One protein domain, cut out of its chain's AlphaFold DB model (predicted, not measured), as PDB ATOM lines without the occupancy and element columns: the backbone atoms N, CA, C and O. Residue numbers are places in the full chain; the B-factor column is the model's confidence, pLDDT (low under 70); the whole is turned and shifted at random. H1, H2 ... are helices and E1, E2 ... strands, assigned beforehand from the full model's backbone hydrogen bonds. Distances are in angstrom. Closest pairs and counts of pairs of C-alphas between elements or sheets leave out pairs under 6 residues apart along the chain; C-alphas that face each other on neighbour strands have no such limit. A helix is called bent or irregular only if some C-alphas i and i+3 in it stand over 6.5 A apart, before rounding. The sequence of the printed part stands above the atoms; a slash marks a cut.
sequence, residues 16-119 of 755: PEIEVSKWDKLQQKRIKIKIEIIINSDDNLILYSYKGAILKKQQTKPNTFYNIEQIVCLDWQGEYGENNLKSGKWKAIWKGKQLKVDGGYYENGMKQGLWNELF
ATOM      1  N   PRO A  16       5.064  -0.889   1.811       90.38
ATOM      2  CA  PRO A  16       3.671  -1.226   1.580       90.38
ATOM      3  C   PRO A  16       2.784   0.000   1.812       90.38
ATOM      4  O   PRO A  16       2.792   0.604   2.884       90.38
ATOM      5  N   GLU A  17       1.989   0.359   0.807       92.50
ATOM      6  CA  GLU A  17       0.988   1.421   0.901       92.50
ATOM      7  C   GLU A  17      -0.413   0.831   1.102       92.50
ATOM      8  O   GLU A  17      -0.768  -0.178   0.490       92.50
ATOM      9  N   ILE A  18      -1.254   1.504   1.891       93.75
ATOM     10  CA  ILE A  18      -2.700   1.238   1.935       93.75
ATOM     11  C   ILE A  18      -3.495   2.461   1.483       93.75
ATOM     12  O   ILE A  18      -3.184   3.596   1.847       93.75
ATOM     13  N   GLU A  19      -4.553   2.236   0.706       95.25
ATOM     14  CA  GLU A  19      -5.492   3.295   0.345       95.25
ATOM     15  C   GLU A  19      -6.599   3.407   1.400       95.25
ATOM     16  O   GLU A  19      -7.371   2.471   1.615       95.25
ATOM     17  N   VAL A  20      -6.724   4.578   2.027       94.38
ATOM     18  CA  VAL A  20      -7.785   4.872   3.001       94.38
ATOM     19  C   VAL A  20      -8.564   6.120   2.609       94.38
ATOM     20  O   VAL A  20      -8.093   6.975   1.858       94.38
ATOM     21  N   SER A  21      -9.780   6.257   3.135       93.44
ATOM     22  CA  SER A  21     -10.555   7.487   2.960       93.44
ATOM     23  C   SER A  21     -10.178   8.579   3.975       93.44
ATOM     24  O   SER A  21      -9.837   8.316   5.129       93.44
ATOM     25  N   LYS A  22     -10.266   9.839   3.550       93.75
ATOM     26  CA  LYS A  22     -10.128  11.038   4.385       93.75
ATOM     27  C   LYS A  22     -11.292  11.981   4.105       93.75
ATOM     28  O   LYS A  22     -11.670  12.170   2.953       93.75
ATOM     29  N   TRP A  23     -11.855  12.585   5.149       89.12
ATOM     30  CA  TRP A  23     -12.865  13.631   4.999       89.12
ATOM     31  C   TRP A  23     -12.202  14.950   4.576       89.12
ATOM     32  O   TRP A  23     -11.395  15.511   5.323       89.12
ATOM     33  N   ASP A  24     -12.531  15.450   3.384       87.88
ATOM     34  CA  ASP A  24     -12.158  16.796   2.953       87.88
ATOM     35  C   ASP A  24     -13.228  17.781   3.445       87.88
ATOM     36  O   ASP A  24     -14.323  17.878   2.883       87.88
ATOM     37  N   LYS A  25     -12.896  18.530   4.504       81.06
ATOM     38  CA  LYS A  25     -13.780  19.547   5.099       81.06
ATOM     39  C   LYS A  25     -14.205  20.637   4.108       81.06
ATOM     40  O   LYS A  25     -15.278  21.203   4.279       81.06
ATOM     41  N   LEU A  26     -13.378  20.945   3.106       74.12
ATOM     42  CA  LEU A  26     -13.602  22.043   2.159       74.12
ATOM     43  C   LEU A  26     -14.478  21.602   0.982       74.12
ATOM     44  O   LEU A  26     -15.240  22.407   0.458       74.12
ATOM     45  N   GLN A  27     -14.407  20.325   0.598       81.12
ATOM     46  CA  GLN A  27     -15.279  19.736  -0.426       81.12
ATOM     47  C   GLN A  27     -16.528  19.046   0.151       81.12
ATOM     48  O   GLN A  27     -17.368  18.593  -0.622       81.12
ATOM     49  N   GLN A  28     -16.634  18.933   1.482       80.94
ATOM     50  CA  GLN A  28     -17.678  18.188   2.206       80.94
ATOM     51  C   GLN A  28     -17.888  16.756   1.678       80.94
ATOM     52  O   GLN A  28     -19.009  16.260   1.607       80.94
ATOM     53  N   LYS A  29     -16.793  16.089   1.291       84.06
ATOM     54  CA  LYS A  29     -16.815  14.739   0.713       84.06
ATOM     55  C   LYS A  29     -15.623  13.909   1.179       84.06
ATOM     56  O   LYS A  29     -14.648  14.440   1.717       84.06
ATOM     57  N   ARG A  30     -15.667  12.599   0.933       83.88
ATOM     58  CA  ARG A  30     -14.508  11.720   1.139       83.88
ATOM     59  C   ARG A  30     -13.581  11.756  -0.077       83.88
ATOM     60  O   ARG A  30     -14.030  11.733  -1.217       83.88
ATOM     61  N   ILE A  31     -12.280  11.786   0.181       91.25
ATOM     62  CA  ILE A  31     -11.218  11.593  -0.812       91.25
ATOM     63  C   ILE A  31     -10.412  10.344  -0.447       91.25
ATOM     64  O   ILE A  31     -10.305  10.008   0.735       91.25
ATOM     65  N   LYS A  32      -9.854   9.650  -1.441       94.94
ATOM     66  CA  LYS A  32      -8.893   8.564  -1.213       94.94
ATOM     67  C   LYS A  32      -7.487   9.139  -1.053       94.94
ATOM     68  O   LYS A  32      -7.126  10.090  -1.743       94.94
ATOM     69  N   ILE A  33      -6.719   8.577  -0.127       95.25
ATOM     70  CA  ILE A  33      -5.307   8.891   0.102       95.25
ATOM     71  C   ILE A  33      -4.526   7.599   0.336       95.25
ATOM     72  O   ILE A  33      -5.065   6.635   0.876       95.25
ATOM     73  N   LYS A  34      -3.249   7.604  -0.039       95.94
ATOM     74  CA  LYS A  34      -2.297   6.542   0.287       95.94
ATOM     75  C   LYS A  34      -1.635   6.831   1.635       95.94
ATOM     76  O   LYS A  34      -1.328   7.988   1.926       95.94
ATOM     77  N   ILE A  35      -1.458   5.794   2.442       95.81
ATOM     78  CA  ILE A  35      -0.741   5.797   3.721       95.81
ATOM     79  C   ILE A  35       0.415   4.816   3.584       95.81
ATOM     80  O   ILE A  35       0.199   3.671   3.189       95.81
ATOM     81  N   GLU A  36       1.612   5.263   3.925       95.19
ATOM     82  CA  GLU A  36       2.816   4.440   3.986       95.19
ATOM     83  C   GLU A  36       2.762   3.575   5.254       95.19
ATOM     84  O   GLU A  36       2.433   4.070   6.339       95.19
ATOM     85  N   ILE A  37       3.096   2.290   5.142       93.75
ATOM     86  CA  ILE A  37       3.285   1.397   6.286       93.75
ATOM     87  C   ILE A  37       4.768   1.041   6.373       93.75
ATOM     88  O   ILE A  37       5.302   0.312   5.542       93.75
ATOM     89  N   ILE A  38       5.433   1.530   7.415       92.69
ATOM     90  CA  ILE A  38       6.827   1.208   7.711       92.69
ATOM     91  C   ILE A  38       6.820   0.116   8.780       92.69
ATOM     92  O   ILE A  38       6.329   0.333   9.887       92.69
ATOM     93  N   ILE A  39       7.342  -1.063   8.444       91.62
ATOM     94  CA  ILE A  39       7.468  -2.196   9.366       91.62
ATOM     95  C   ILE A  39       8.934  -2.301   9.769       91.62
ATOM     96  O   ILE A  39       9.778  -2.629   8.935       91.62
ATOM     97  N   ASN A  40       9.232  -2.031  11.036       89.31
ATOM     98  CA  ASN A  40      10.539  -2.313  11.608       89.31
ATOM     99  C   ASN A  40      10.599  -3.798  12.011       89.31
ATOM    100  O   ASN A  40       9.706  -4.308  12.692       89.31
ATOM    101  N   SER A  41      11.619  -4.512  11.531       84.38
ATOM    102  CA  SER A  41      11.795  -5.949  11.776       84.38
ATOM    103  C   SER A  41      12.214  -6.267  13.204       84.38
ATOM    104  O   SER A  41      11.908  -7.349  13.699       84.38
ATOM    105  N   ASP A  42      12.913  -5.338  13.851       83.50
ATOM    106  CA  ASP A  42      13.722  -5.649  15.030       83.50
ATOM    107  C   ASP A  42      12.904  -5.547  16.331       83.50
ATOM    108  O   ASP A  42      13.230  -6.176  17.335       83.50
ATOM    109  N   ASP A  43      11.801  -4.793  16.301       84.19
ATOM    110  CA  ASP A  43      10.884  -4.533  17.418       84.19
ATOM    111  C   ASP A  43       9.409  -4.874  17.092       84.19
ATOM    112  O   ASP A  43       8.523  -4.641  17.917       84.19
ATOM    113  N   ASN A  44       9.134  -5.425  15.900       85.12
ATOM    114  CA  ASN A  44       7.789  -5.616  15.330       85.12
ATOM    115  C   ASN A  44       6.922  -4.335  15.307       85.12
ATOM    116  O   ASN A  44       5.686  -4.406  15.330       85.12
ATOM    117  N   LEU A  45       7.543  -3.153  15.265       90.81
ATOM    118  CA  LEU A  45       6.839  -1.880  15.269       90.81
ATOM    119  C   LEU A  45       6.362  -1.512  13.863       90.81
ATOM    120  O   LEU A  45       7.141  -1.306  12.932       90.81
ATOM    121  N   ILE A  46       5.051  -1.357  13.739       92.06
ATOM    122  CA  ILE A  46       4.381  -0.849  12.549       92.06
ATOM    123  C   ILE A  46       4.092   0.636  12.750       92.06
ATOM    124  O   ILE A  46       3.385   1.031  13.684       92.06
ATOM    125  N   LEU A  47       4.629   1.461  11.857       94.00
ATOM    126  CA  LEU A  47       4.350   2.888  11.765       94.00
ATOM    127  C   LEU A  47       3.458   3.136  10.550       94.00
ATOM    128  O   LEU A  47       3.772   2.707   9.444       94.00
ATOM    129  N   TYR A  48       2.371   3.871  10.750       95.25
ATOM    130  CA  TYR A  48       1.534   4.376   9.666       95.25
ATOM    131  C   TYR A  48       1.906   5.843   9.437       95.25
ATOM    132  O   TYR A  48       1.701   6.648  10.350       95.25
ATOM    133  N   SER A  49       2.439   6.210   8.269       94.31
ATOM    134  CA  SER A  49       2.814   7.594   7.939       94.31
ATOM    135  C   SER A  49       2.045   8.169   6.750       94.31
ATOM    136  O   SER A  49       1.602   7.474   5.838       94.31
ATOM    137  N   TYR A  50       1.844   9.486   6.783       94.75
ATOM    138  CA  TYR A  50       1.232  10.242   5.698       94.75
ATOM    139  C   TYR A  50       2.007  11.537   5.486       94.75
ATOM    140  O   TYR A  50       2.011  12.406   6.359       94.75
ATOM    141  N   LYS A  51       2.650  11.670   4.318       90.50
ATOM    142  CA  LYS A  51       3.520  12.812   3.985       90.50
ATOM    143  C   LYS A  51       4.616  13.037   5.042       90.50
ATOM    144  O   LYS A  51       4.817  14.159   5.499       90.50
ATOM    145  N   GLY A  52       5.266  11.958   5.482       88.56
ATOM    146  CA  GLY A  52       6.310  11.980   6.515       88.56
ATOM    147  C   GLY A  52       5.823  12.139   7.965       88.56
ATOM    148  O   GLY A  52       6.589  11.879   8.889       88.56
ATOM    149  N   ALA A  53       4.557  12.502   8.207       87.44
ATOM    150  CA  ALA A  53       4.002  12.562   9.559       87.44
ATOM    151  C   ALA A  53       3.545  11.168  10.025       87.44
ATOM    152  O   ALA A  53       2.721  10.532   9.365       87.44
ATOM    153  N   ILE A  54       4.042  10.703  11.177       94.06
ATOM    154  CA  ILE A  54       3.606   9.440  11.797       94.06
ATOM    155  C   ILE A  54       2.213   9.637  12.409       94.06
ATOM    156  O   ILE A  54       2.034  10.441  13.320       94.06
ATOM    157  N   LEU A  55       1.236   8.876  11.920       92.12
ATOM    158  CA  LEU A  55      -0.158   8.890  12.369       92.12
ATOM    159  C   LEU A  55      -0.421   7.910  13.516       92.12
ATOM    160  O   LEU A  55      -1.227   8.200  14.396       92.12
ATOM    161  N   LYS A  56       0.226   6.739  13.483       95.19
ATOM    162  CA  LYS A  56       0.070   5.673  14.483       95.19
ATOM    163  C   LYS A  56       1.328   4.817  14.586       95.19
ATOM    164  O   LYS A  56       2.008   4.592  13.587       95.19
ATOM    165  N   LYS A  57       1.586   4.316  15.795       94.00
ATOM    166  CA  LYS A  57       2.564   3.268  16.109       94.00
ATOM    167  C   LYS A  57       1.825   2.053  16.682       94.00
ATOM    168  O   LYS A  57       0.920   2.240  17.492       94.00
ATOM    169  N   GLN A  58       2.179   0.834  16.281       92.12
ATOM    170  CA  GLN A  58       1.548  -0.403  16.763       92.12
ATOM    171  C   GLN A  58       2.572  -1.553  16.809       92.12
ATOM    172  O   GLN A  58       3.246  -1.792  15.821       92.12
ATOM    173  N   GLN A  59       2.670  -2.288  17.922       85.62
ATOM    174  CA  GLN A  59       3.664  -3.368  18.134       85.62
ATOM    175  C   GLN A  59       3.198  -4.768  17.669       85.62
ATOM    176  O   GLN A  59       3.654  -5.790  18.171       85.62
ATOM    177  N   THR A  60       2.194  -4.846  16.795       82.12
ATOM    178  CA  THR A  60       1.533  -6.108  16.404       82.12
ATOM    179  C   THR A  60       1.059  -6.045  14.953       82.12
ATOM    180  O   THR A  60       1.036  -4.962  14.370       82.12
ATOM    181  N   LYS A  61       0.651  -7.195  14.384       84.44
ATOM    182  CA  LYS A  61       0.150  -7.337  12.998       84.44
ATOM    183  C   LYS A  61      -0.772  -6.173  12.582       84.44
ATOM    184  O   LYS A  61      -1.634  -5.773  13.374       84.44
ATOM    185  N   PRO A  62      -0.635  -5.651  11.347       82.50
ATOM    186  CA  PRO A  62      -1.313  -4.428  10.943       82.50
ATOM    187  C   PRO A  62      -2.829  -4.620  10.988       82.50
ATOM    188  O   PRO A  62      -3.364  -5.568  10.414       82.50
ATOM    189  N   ASN A  63      -3.532  -3.715  11.672       85.38
ATOM    190  CA  ASN A  63      -4.991  -3.710  11.642       85.38
ATOM    191  C   ASN A  63      -5.479  -3.158  10.294       85.38
ATOM    192  O   ASN A  63      -4.868  -2.257   9.714       85.38
ATOM    193  N   THR A  64      -6.611  -3.672   9.811       86.69
ATOM    194  CA  THR A  64      -7.308  -3.107   8.652       86.69
ATOM    195  C   THR A  64      -7.969  -1.790   9.051       86.69
ATOM    196  O   THR A  64      -8.849  -1.767   9.911       86.69
ATOM    197  N   PHE A  65      -7.563  -0.696   8.409       92.12
ATOM    198  CA  PHE A  65      -8.155   0.627   8.586       92.12
ATOM    199  C   PHE A  65      -8.724   1.119   7.252       92.12
ATOM    200  O   PHE A  65      -8.056   1.050   6.224       92.12
ATOM    201  N   TYR A  66      -9.947   1.646   7.268       92.56
ATOM    202  CA  TYR A  66     -10.664   2.096   6.065       92.56
ATOM    203  C   TYR A  66     -10.653   3.622   5.896       92.56
ATOM    204  O   TYR A  66     -10.962   4.161   4.825       92.56
ATOM    205  N   ASN A  67     -10.322   4.348   6.965       93.88
ATOM    206  CA  ASN A  67     -10.199   5.797   6.947       93.88
ATOM    207  C   ASN A  67      -9.126   6.304   7.921       93.88
ATOM    208  O   ASN A  67      -8.781   5.636   8.895       93.88
ATOM    209  N   ILE A  68      -8.610   7.506   7.659       94.25
ATOM    210  CA  ILE A  68      -7.524   8.107   8.446       94.25
ATOM    211  C   ILE A  68      -7.905   8.374   9.913       94.25
ATOM    212  O   ILE A  68      -7.036   8.308  10.779       94.25
ATOM    213  N   GLU A  69      -9.182   8.630  10.230       93.19
ATOM    214  CA  GLU A  69      -9.595   8.776  11.633       93.19
ATOM    215  C   GLU A  69      -9.514   7.444  12.377       93.19
ATOM    216  O   GLU A  69      -9.115   7.451  13.533       93.19
ATOM    217  N   GLN A  70      -9.800   6.304  11.738       94.56
ATOM    218  CA  GLN A  70      -9.567   4.996  12.362       94.56
ATOM    219  C   GLN A  70      -8.079   4.761  12.641       94.56
ATOM    220  O   GLN A  70      -7.750   4.344  13.744       94.56
ATOM    221  N   ILE A  71      -7.177   5.104  11.713       94.00
ATOM    222  CA  ILE A  71      -5.727   5.009  11.971       94.00
ATOM    223  C   ILE A  71      -5.346   5.834  13.206       94.00
ATOM    224  O   ILE A  71      -4.661   5.331  14.085       94.00
ATOM    225  N   VAL A  72      -5.797   7.087  13.299       92.75
ATOM    226  CA  VAL A  72      -5.380   8.005  14.375       92.75
ATOM    227  C   VAL A  72      -6.107   7.750  15.705       92.75
ATOM    228  O   VAL A  72      -5.557   8.034  16.764       92.75
ATOM    229  N   CYS A  73      -7.352   7.265  15.675       93.94
ATOM    230  CA  CYS A  73      -8.251   7.289  16.835       93.94
ATOM    231  C   CYS A  73      -8.733   5.921  17.324       93.94
ATOM    232  O   CYS A  73      -9.278   5.885  18.426       93.94
ATOM    233  N   LEU A  74      -8.621   4.846  16.530       94.50
ATOM    234  CA  LEU A  74      -9.106   3.514  16.898       94.50
ATOM    235  C   LEU A  74      -7.973   2.638  17.425       94.50
ATOM    236  O   LEU A  74      -7.069   2.249  16.679       94.50
ATOM    237  N   ASP A  75      -8.092   2.243  18.684       93.12
ATOM    238  CA  ASP A  75      -7.281   1.213  19.317       93.12
ATOM    239  C   ASP A  75      -8.122  -0.026  19.619       93.12
ATOM    240  O   ASP A  75      -9.309   0.053  19.936       93.12
ATOM    241  N   TRP A  76      -7.482  -1.186  19.520       92.50
ATOM    242  CA  TRP A  76      -8.069  -2.476  19.854       92.50
ATOM    243  C   TRP A  76      -7.300  -3.062  21.031       92.50
ATOM    244  O   TRP A  76      -6.090  -3.260  20.928       92.50
ATOM    245  N   GLN A  77      -7.999  -3.338  22.129       93.44
ATOM    246  CA  GLN A  77      -7.441  -3.996  23.308       93.44
ATOM    247  C   GLN A  77      -8.043  -5.389  23.467       93.44
ATOM    248  O   GLN A  77      -9.241  -5.579  23.258       93.44
ATOM    249  N   GLY A  78      -7.211  -6.346  23.851       92.50
ATOM    250  CA  GLY A  78      -7.572  -7.735  24.086       92.50
ATOM    251  C   GLY A  78      -6.311  -8.576  24.239       92.50
ATOM    252  O   GLY A  78      -5.194  -8.059  24.141       92.50
ATOM    253  N   GLU A  79      -6.493  -9.863  24.493       92.75
ATOM    254  CA  GLU A  79      -5.396 -10.787  24.765       92.75
ATOM    255  C   GLU A  79      -4.920 -11.486  23.487       92.75
ATOM    256  O   GLU A  79      -5.678 -11.711  22.535       92.75
ATOM    257  N   TYR A  80      -3.638 -11.839  23.474       90.75
ATOM    258  CA  TYR A  80      -3.055 -12.725  22.478       90.75
ATOM    259  C   TYR A  80      -2.779 -14.073  23.142       90.75
ATOM    260  O   TYR A  80      -2.164 -14.125  24.204       90.75
ATOM    261  N   GLY A  81      -3.265 -15.147  22.524       90.69
ATOM    262  CA  GLY A  81      -2.921 -16.512  22.898       90.69
ATOM    263  C   GLY A  81      -1.622 -16.963  22.230       90.69
ATOM    264  O   GLY A  81      -0.830 -16.155  21.731       90.69
ATOM    265  N   GLU A  82      -1.433 -18.279  22.174       90.44
ATOM    266  CA  GLU A  82      -0.288 -18.897  21.508       90.44
ATOM    267  C   GLU A  82      -0.113 -18.400  20.060       90.44
ATOM    268  O   GLU A  82      -1.073 -18.062  19.356       90.44
ATOM    269  N   ASN A  83       1.141 -18.342  19.604       88.44
ATOM    270  CA  ASN A  83       1.524 -17.901  18.255       88.44
ATOM    271  C   ASN A  83       1.092 -16.463  17.878       88.44
ATOM    272  O   ASN A  83       0.950 -16.144  16.692       88.44
ATOM    273  N   ASN A  84       0.903 -15.574  18.865       87.62
ATOM    274  CA  ASN A  84       0.422 -14.196  18.668       87.62
ATOM    275  C   ASN A  84      -0.918 -14.131  17.905       87.62
ATOM    276  O   ASN A  84      -1.163 -13.221  17.102       87.62
ATOM    277  N   LEU A  85      -1.793 -15.114  18.131       89.44
ATOM    278  CA  LEU A  85      -3.171 -15.109  17.645       89.44
ATOM    279  C   LEU A  85      -4.072 -14.379  18.644       89.44
ATOM    280  O   LEU A  85      -3.877 -14.484  19.851       89.44
ATOM    281  N   LYS A  86      -5.066 -13.631  18.155       92.44
ATOM    282  CA  LYS A  86      -6.043 -12.977  19.036       92.44
ATOM    283  C   LYS A  86      -6.833 -14.046  19.798       92.44
ATOM    284  O   LYS A  86      -7.267 -15.027  19.197       92.44
ATOM    285  N   SER A  87      -7.010 -13.845  21.098       94.38
ATOM    286  CA  SER A  87      -7.756 -14.733  21.992       94.38
ATOM    287  C   SER A  87      -8.663 -13.916  22.912       94.38
ATOM    288  O   SER A  87      -8.452 -12.714  23.102       94.38
ATOM    289  N   GLY A  88      -9.682 -14.556  23.481       94.06
ATOM    290  CA  GLY A  88     -10.536 -13.943  24.493       94.06
ATOM    291  C   GLY A  88     -11.399 -12.798  23.956       94.06
ATOM    292  O   GLY A  88     -11.707 -12.718  22.765       94.06
ATOM    293  N   LYS A  89     -11.830 -11.909  24.858       94.12
ATOM    294  CA  LYS A  89     -12.701 -10.773  24.522       94.12
ATOM    295  C   LYS A  89     -11.894  -9.564  24.064       94.12
ATOM    296  O   LYS A  89     -10.931  -9.178  24.721       94.12
ATOM    297  N   TRP A  90     -12.333  -8.930  22.980       93.56
ATOM    298  CA  TRP A  90     -11.688  -7.735  22.430       93.56
ATOM    299  C   TRP A  90     -12.585  -6.499  22.534       93.56
ATOM    300  O   TRP A  90     -13.810  -6.581  22.480       93.56
ATOM    301  N   LYS A  91     -11.974  -5.326  22.705       93.50
ATOM    302  CA  LYS A  91     -12.651  -4.045  22.948       93.50
ATOM    303  C   LYS A  91     -12.133  -2.969  22.002       93.50
ATOM    304  O   LYS A  91     -10.921  -2.813  21.845       93.50
ATOM    305  N   ALA A  92     -13.052  -2.202  21.419       92.81
ATOM    306  CA  ALA A  92     -12.725  -1.018  20.635       92.81
ATOM    307  C   ALA A  92     -12.627   0.220  21.541       92.81
ATOM    308  O   ALA A  92     -13.561   0.547  22.278       92.81
ATOM    309  N   ILE A  93     -11.514   0.942  21.448       93.44
ATOM    310  CA  ILE A  93     -11.304   2.244  22.083       93.44
ATOM    311  C   ILE A  93     -11.221   3.299  20.986       93.44
ATOM    312  O   ILE A  93     -10.428   3.182  20.058       93.44
ATOM    313  N   TRP A  94     -12.027   4.350  21.102       93.25
ATOM    314  CA  TRP A  94     -12.039   5.476  20.178       93.25
ATOM    315  C   TRP A  94     -11.676   6.764  20.908       93.25
ATOM    316  O   TRP A  94     -12.393   7.192  21.815       93.25
ATOM    317  N   LYS A  95     -10.566   7.402  20.516       93.00
ATOM    318  CA  LYS A  95     -10.046   8.630  21.157       93.00
ATOM    319  C   LYS A  95      -9.907   8.475  22.683       93.00
ATOM    320  O   LYS A  95     -10.365   9.325  23.446       93.00
ATOM    321  N   GLY A  96      -9.348   7.346  23.124       92.62
ATOM    322  CA  GLY A  96      -9.162   7.011  24.542       92.62
ATOM    323  C   GLY A  96     -10.428   6.593  25.306       92.62
ATOM    324  O   GLY A  96     -10.326   6.230  26.473       92.62
ATOM    325  N   LYS A  97     -11.617   6.598  24.684       92.81
ATOM    326  CA  LYS A  97     -12.865   6.127  25.310       92.81
ATOM    327  C   LYS A  97     -13.222   4.733  24.805       92.81
ATOM    328  O   LYS A  97     -13.337   4.541  23.595       92.81
ATOM    329  N   GLN A  98     -13.438   3.772  25.709       93.06
ATOM    330  CA  GLN A  98     -14.023   2.481  25.333       93.06
ATOM    331  C   GLN A  98     -15.400   2.735  24.703       93.06
ATOM    332  O   GLN A  98     -16.241   3.425  25.283       93.06
ATOM    333  N   LEU A  99     -15.617   2.213  23.500       89.38
ATOM    334  CA  LEU A  99     -16.924   2.252  22.858       89.38
ATOM    335  C   LEU A  99     -17.868   1.249  23.536       89.38
ATOM    336  O   LEU A  99     -17.420   0.240  24.077       89.38
ATOM    337  N   LYS A 100     -19.188   1.446  23.403       82.00
ATOM    338  CA  LYS A 100     -20.209   0.416  23.710       82.00
ATOM    339  C   LYS A 100     -20.189  -0.771  22.719       82.00
ATOM    340  O   LYS A 100     -21.170  -1.491  22.578       82.00
ATOM    341  N   VAL A 101     -19.103  -0.906  21.963       77.31
ATOM    342  CA  VAL A 101     -18.938  -1.803  20.824       77.31
ATOM    343  C   VAL A 101     -17.952  -2.876  21.269       77.31
ATOM    344  O   VAL A 101     -16.736  -2.730  21.117       77.31
ATOM    345  N   ASP A 102     -18.489  -3.929  21.881       75.62
ATOM    346  CA  ASP A 102     -17.695  -5.079  22.302       75.62
ATOM    347  C   ASP A 102     -17.313  -5.894  21.062       75.62
ATOM    348  O   ASP A 102     -18.182  -6.415  20.354       75.62
ATOM    349  N   GLY A 103     -16.010  -6.010  20.807       75.50
ATOM    350  CA  GLY A 103     -15.423  -6.757  19.694       75.50
ATOM    351  C   GLY A 103     -15.398  -8.259  19.945       75.50
ATOM    352  O   GLY A 103     -14.351  -8.875  19.780       75.50
ATOM    353  N   GLY A 104     -16.535  -8.804  20.382       87.06
ATOM    354  CA  GLY A 104     -16.823 -10.226  20.533       87.06
ATOM    355  C   GLY A 104     -15.744 -11.062  21.222       87.06
ATOM    356  O   GLY A 104     -15.040 -10.600  22.125       87.06
ATOM    357  N   TYR A 105     -15.664 -12.324  20.806       91.19
ATOM    358  CA  TYR A 105     -14.732 -13.330  21.305       91.19
ATOM    359  C   TYR A 105     -13.898 -13.899  20.150       91.19
ATOM    360  O   TYR A 105     -14.431 -14.154  19.064       91.19
ATOM    361  N   TYR A 106     -12.598 -14.095  20.379       93.94
ATOM    362  CA  TYR A 106     -11.736 -14.881  19.500       93.94
ATOM    363  C   TYR A 106     -11.419 -16.239  20.117       93.94
ATOM    364  O   TYR A 106     -10.980 -16.324  21.264       93.94
ATOM    365  N   GLU A 107     -11.523 -17.272  19.291       94.56
ATOM    366  CA  GLU A 107     -11.064 -18.627  19.569       94.56
ATOM    367  C   GLU A 107     -10.057 -19.017  18.484       94.56
ATOM    368  O   GLU A 107     -10.353 -18.912  17.294       94.56
ATOM    369  N   ASN A 108      -8.838 -19.406  18.871       92.06
ATOM    370  CA  ASN A 108      -7.757 -19.776  17.942       92.06
ATOM    371  C   ASN A 108      -7.490 -18.732  16.830       92.06
ATOM    372  O   ASN A 108      -7.224 -19.072  15.676       92.06
ATOM    373  N   GLY A 109      -7.587 -17.436  17.155       92.00
ATOM    374  CA  GLY A 109      -7.430 -16.344  16.187       92.00
ATOM    375  C   GLY A 109      -8.627 -16.114  15.257       92.00
ATOM    376  O   GLY A 109      -8.549 -15.243  14.388       92.00
ATOM    377  N   MET A 110      -9.735 -16.842  15.429       94.44
ATOM    378  CA  MET A 110     -10.966 -16.681  14.655       94.44
ATOM    379  C   MET A 110     -12.078 -16.041  15.482       94.44
ATOM    380  O   MET A 110     -12.279 -16.390  16.639       94.44
ATOM    381  N   LYS A 111     -12.817 -15.105  14.883       95.81
ATOM    382  CA  LYS A 111     -14.016 -14.517  15.486       95.81
ATOM    383  C   LYS A 111     -15.097 -15.586  15.673       95.81
ATOM    384  O   LYS A 111     -15.420 -16.273  14.701       95.81
ATOM    385  N   GLN A 112     -15.677 -15.646  16.872       96.31
ATOM    386  CA  GLN A 112     -16.817 -16.498  17.233       96.31
ATOM    387  C   GLN A 112     -17.896 -15.709  17.993       96.31
ATOM    388  O   GLN A 112     -17.595 -14.705  18.646       96.31
ATOM    389  N   GLY A 113     -19.133 -16.212  17.967       95.44
ATOM    390  CA  GLY A 113     -20.254 -15.737  18.781       95.44
ATOM    391  C   GLY A 113     -20.757 -14.347  18.389       95.44
ATOM    392  O   GLY A 113     -20.604 -13.920  17.247       95.44
ATOM    393  N   LEU A 114     -21.361 -13.631  19.341       95.44
ATOM    394  CA  LEU A 114     -21.874 -12.274  19.131       95.44
ATOM    395  C   LEU A 114     -20.749 -11.240  19.028       95.44
ATOM    396  O   LEU A 114     -19.819 -11.212  19.838       95.44
ATOM    397  N   TRP A 115     -20.880 -10.347  18.053       95.56
ATOM    398  CA  TRP A 115     -19.924  -9.292  17.747       95.56
ATOM    399  C   TRP A 115     -20.611  -7.957  17.533       95.56
ATOM    400  O   TRP A 115     -21.649  -7.890  16.883       95.56
ATOM    401  N   ASN A 116     -19.958  -6.887  17.983       94.38
ATOM    402  CA  ASN A 116     -20.196  -5.539  17.496       94.38
ATOM    403  C   ASN A 116     -18.940  -5.103  16.725       94.38
ATOM    404  O   ASN A 116     -17.838  -5.063  17.272       94.38
ATOM    405  N   GLU A 117     -19.084  -4.806  15.439       93.19
ATOM    406  CA  GLU A 117     -17.996  -4.421  14.542       93.19
ATOM    407  C   GLU A 117     -18.204  -2.986  14.050       93.19
ATOM    408  O   GLU A 117     -19.306  -2.584  13.688       93.19
ATOM    409  N   LEU A 118     -17.142  -2.180  14.041       93.56
ATOM    410  CA  LEU A 118     -17.219  -0.819  13.514       93.56
ATOM    411  C   LEU A 118     -17.368  -0.878  11.995       93.56
ATOM    412  O   LEU A 118     -16.535  -1.471  11.311       93.56
ATOM    413  N   PHE A 119     -18.397  -0.220  11.464       93.38
ATOM    414  CA  PHE A 119     -18.627  -0.179  10.026       93.38
ATOM    415  C   PHE A 119     -17.423   0.457   9.316       93.38
ATOM    416  O   PHE A 119     -16.765   1.348   9.864       93.38
TER     417      PHE A 119
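Overview. This is residues 16 to 119 of the 755 residues of an uncharacterized protein of Paramecium tetraurelia (UniProt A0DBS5). Picture two lobes side by side along the longest axis, each a meander of four antiparallel strands, joined by one short helix, H1. The first sheet, E1 to E4, curls like part of a barrel round H1; the second, E5 to E8, has three sharply bent strands, and its strands stay apart from those of the first. The printed part has 104 residues with eight named strands and one named helix, in the order E1 E2 E3 E4 H1 E5 E6 E7 E8, and its class is mostly strand. The sheets run in the orders E1 E2 E3 E4 and E5 E6 E7 E8. The whole is only just compact, close to loose, with a radius of gyration of the C-alphas of 15.0 A and spans of 43 by 35 by 21 A.

Along the chain. Find C-alpha 17 at (0.988, 1.421, 0.901), where E1 begins; it covers residues 17 to 24 and is 20.3 A from first to last C-alpha. Next comes E2, residues 29 to 39, 30.8 A long. E3 covers residues 46 to 50 and E4 residues 53 to 58. Look then for H1 at residues 68 to 73, from C-alpha 68 at (-7.524, 8.107, 8.446), 8.5 A long. E5 follows at once, residues 74 to 80, 18.2 A long. E6, residues 86 to 94, measures 19.4 A and bends by 86 degrees at residue 89. E7, residues 97 to 107, measures 25.5 A and bends by 79 degrees at residue 100. E8, residues 110 to 118, bends by 110 degrees at residue 113 and ends with C-alpha 118 at (-17.219, -0.819, 13.514).

Arrangement. Begin with the first sheet, strongly twisted, with edge strands E1 and E4. E1 and E2 form a hairpin at 146 degrees; look for N 20 and O 33, 2.9 A apart. The pairing of E2 is staggered: its residues 29 to 36 pair with E1 and its residues 36 to 39 with E3. In the hairpin of E2 and E3, N 38 and O 47 are 2.9 A apart; in that of E3 and E4, N 48 and O 56 are 2.9 A apart. H1 is on this sheet, which curls round it: the C-alphas of Lys 22 in E1 and Ile 68 are the closest of their elements at 5.6 A, and those of Leu 55 in E4 and Val 72 at 5.7 A. In H1 each O i to N i+4 pair is within hydrogen-bond range. H1 only grazes the second sheet with its residues 68 to 73; its closest C-alphas to E6 are Cys 73 and Trp 94, 5.4 A apart. That second sheet is also strongly twisted, with edge strands E5 and E8. Across the hairpin of E5 and E6, at 162 degrees, find N 77 and O 91 at 3.0 A; across that of E6 and E7, N 99 and O 92 at 2.9 A; across that of E7 and E8, N 112 and O 105 at 2.9 A. E1 and E8, for instance, are apart.

Size, cuts and confidence. The two C-alphas farthest apart are those of Leu 26 and Glu 82, 47.2 A. The first and last printed C-alphas, of Pro 16 and Phe 119, are 23.9 A apart. The printed part has no cut and no long link; the links E2 to E3, with 6 residues, and E4 to H1, with 9, are short, and the others are tight. The mean pLDDT of the printed part is 90.8, E7 has a mean of 87, and no printed residue is under 70.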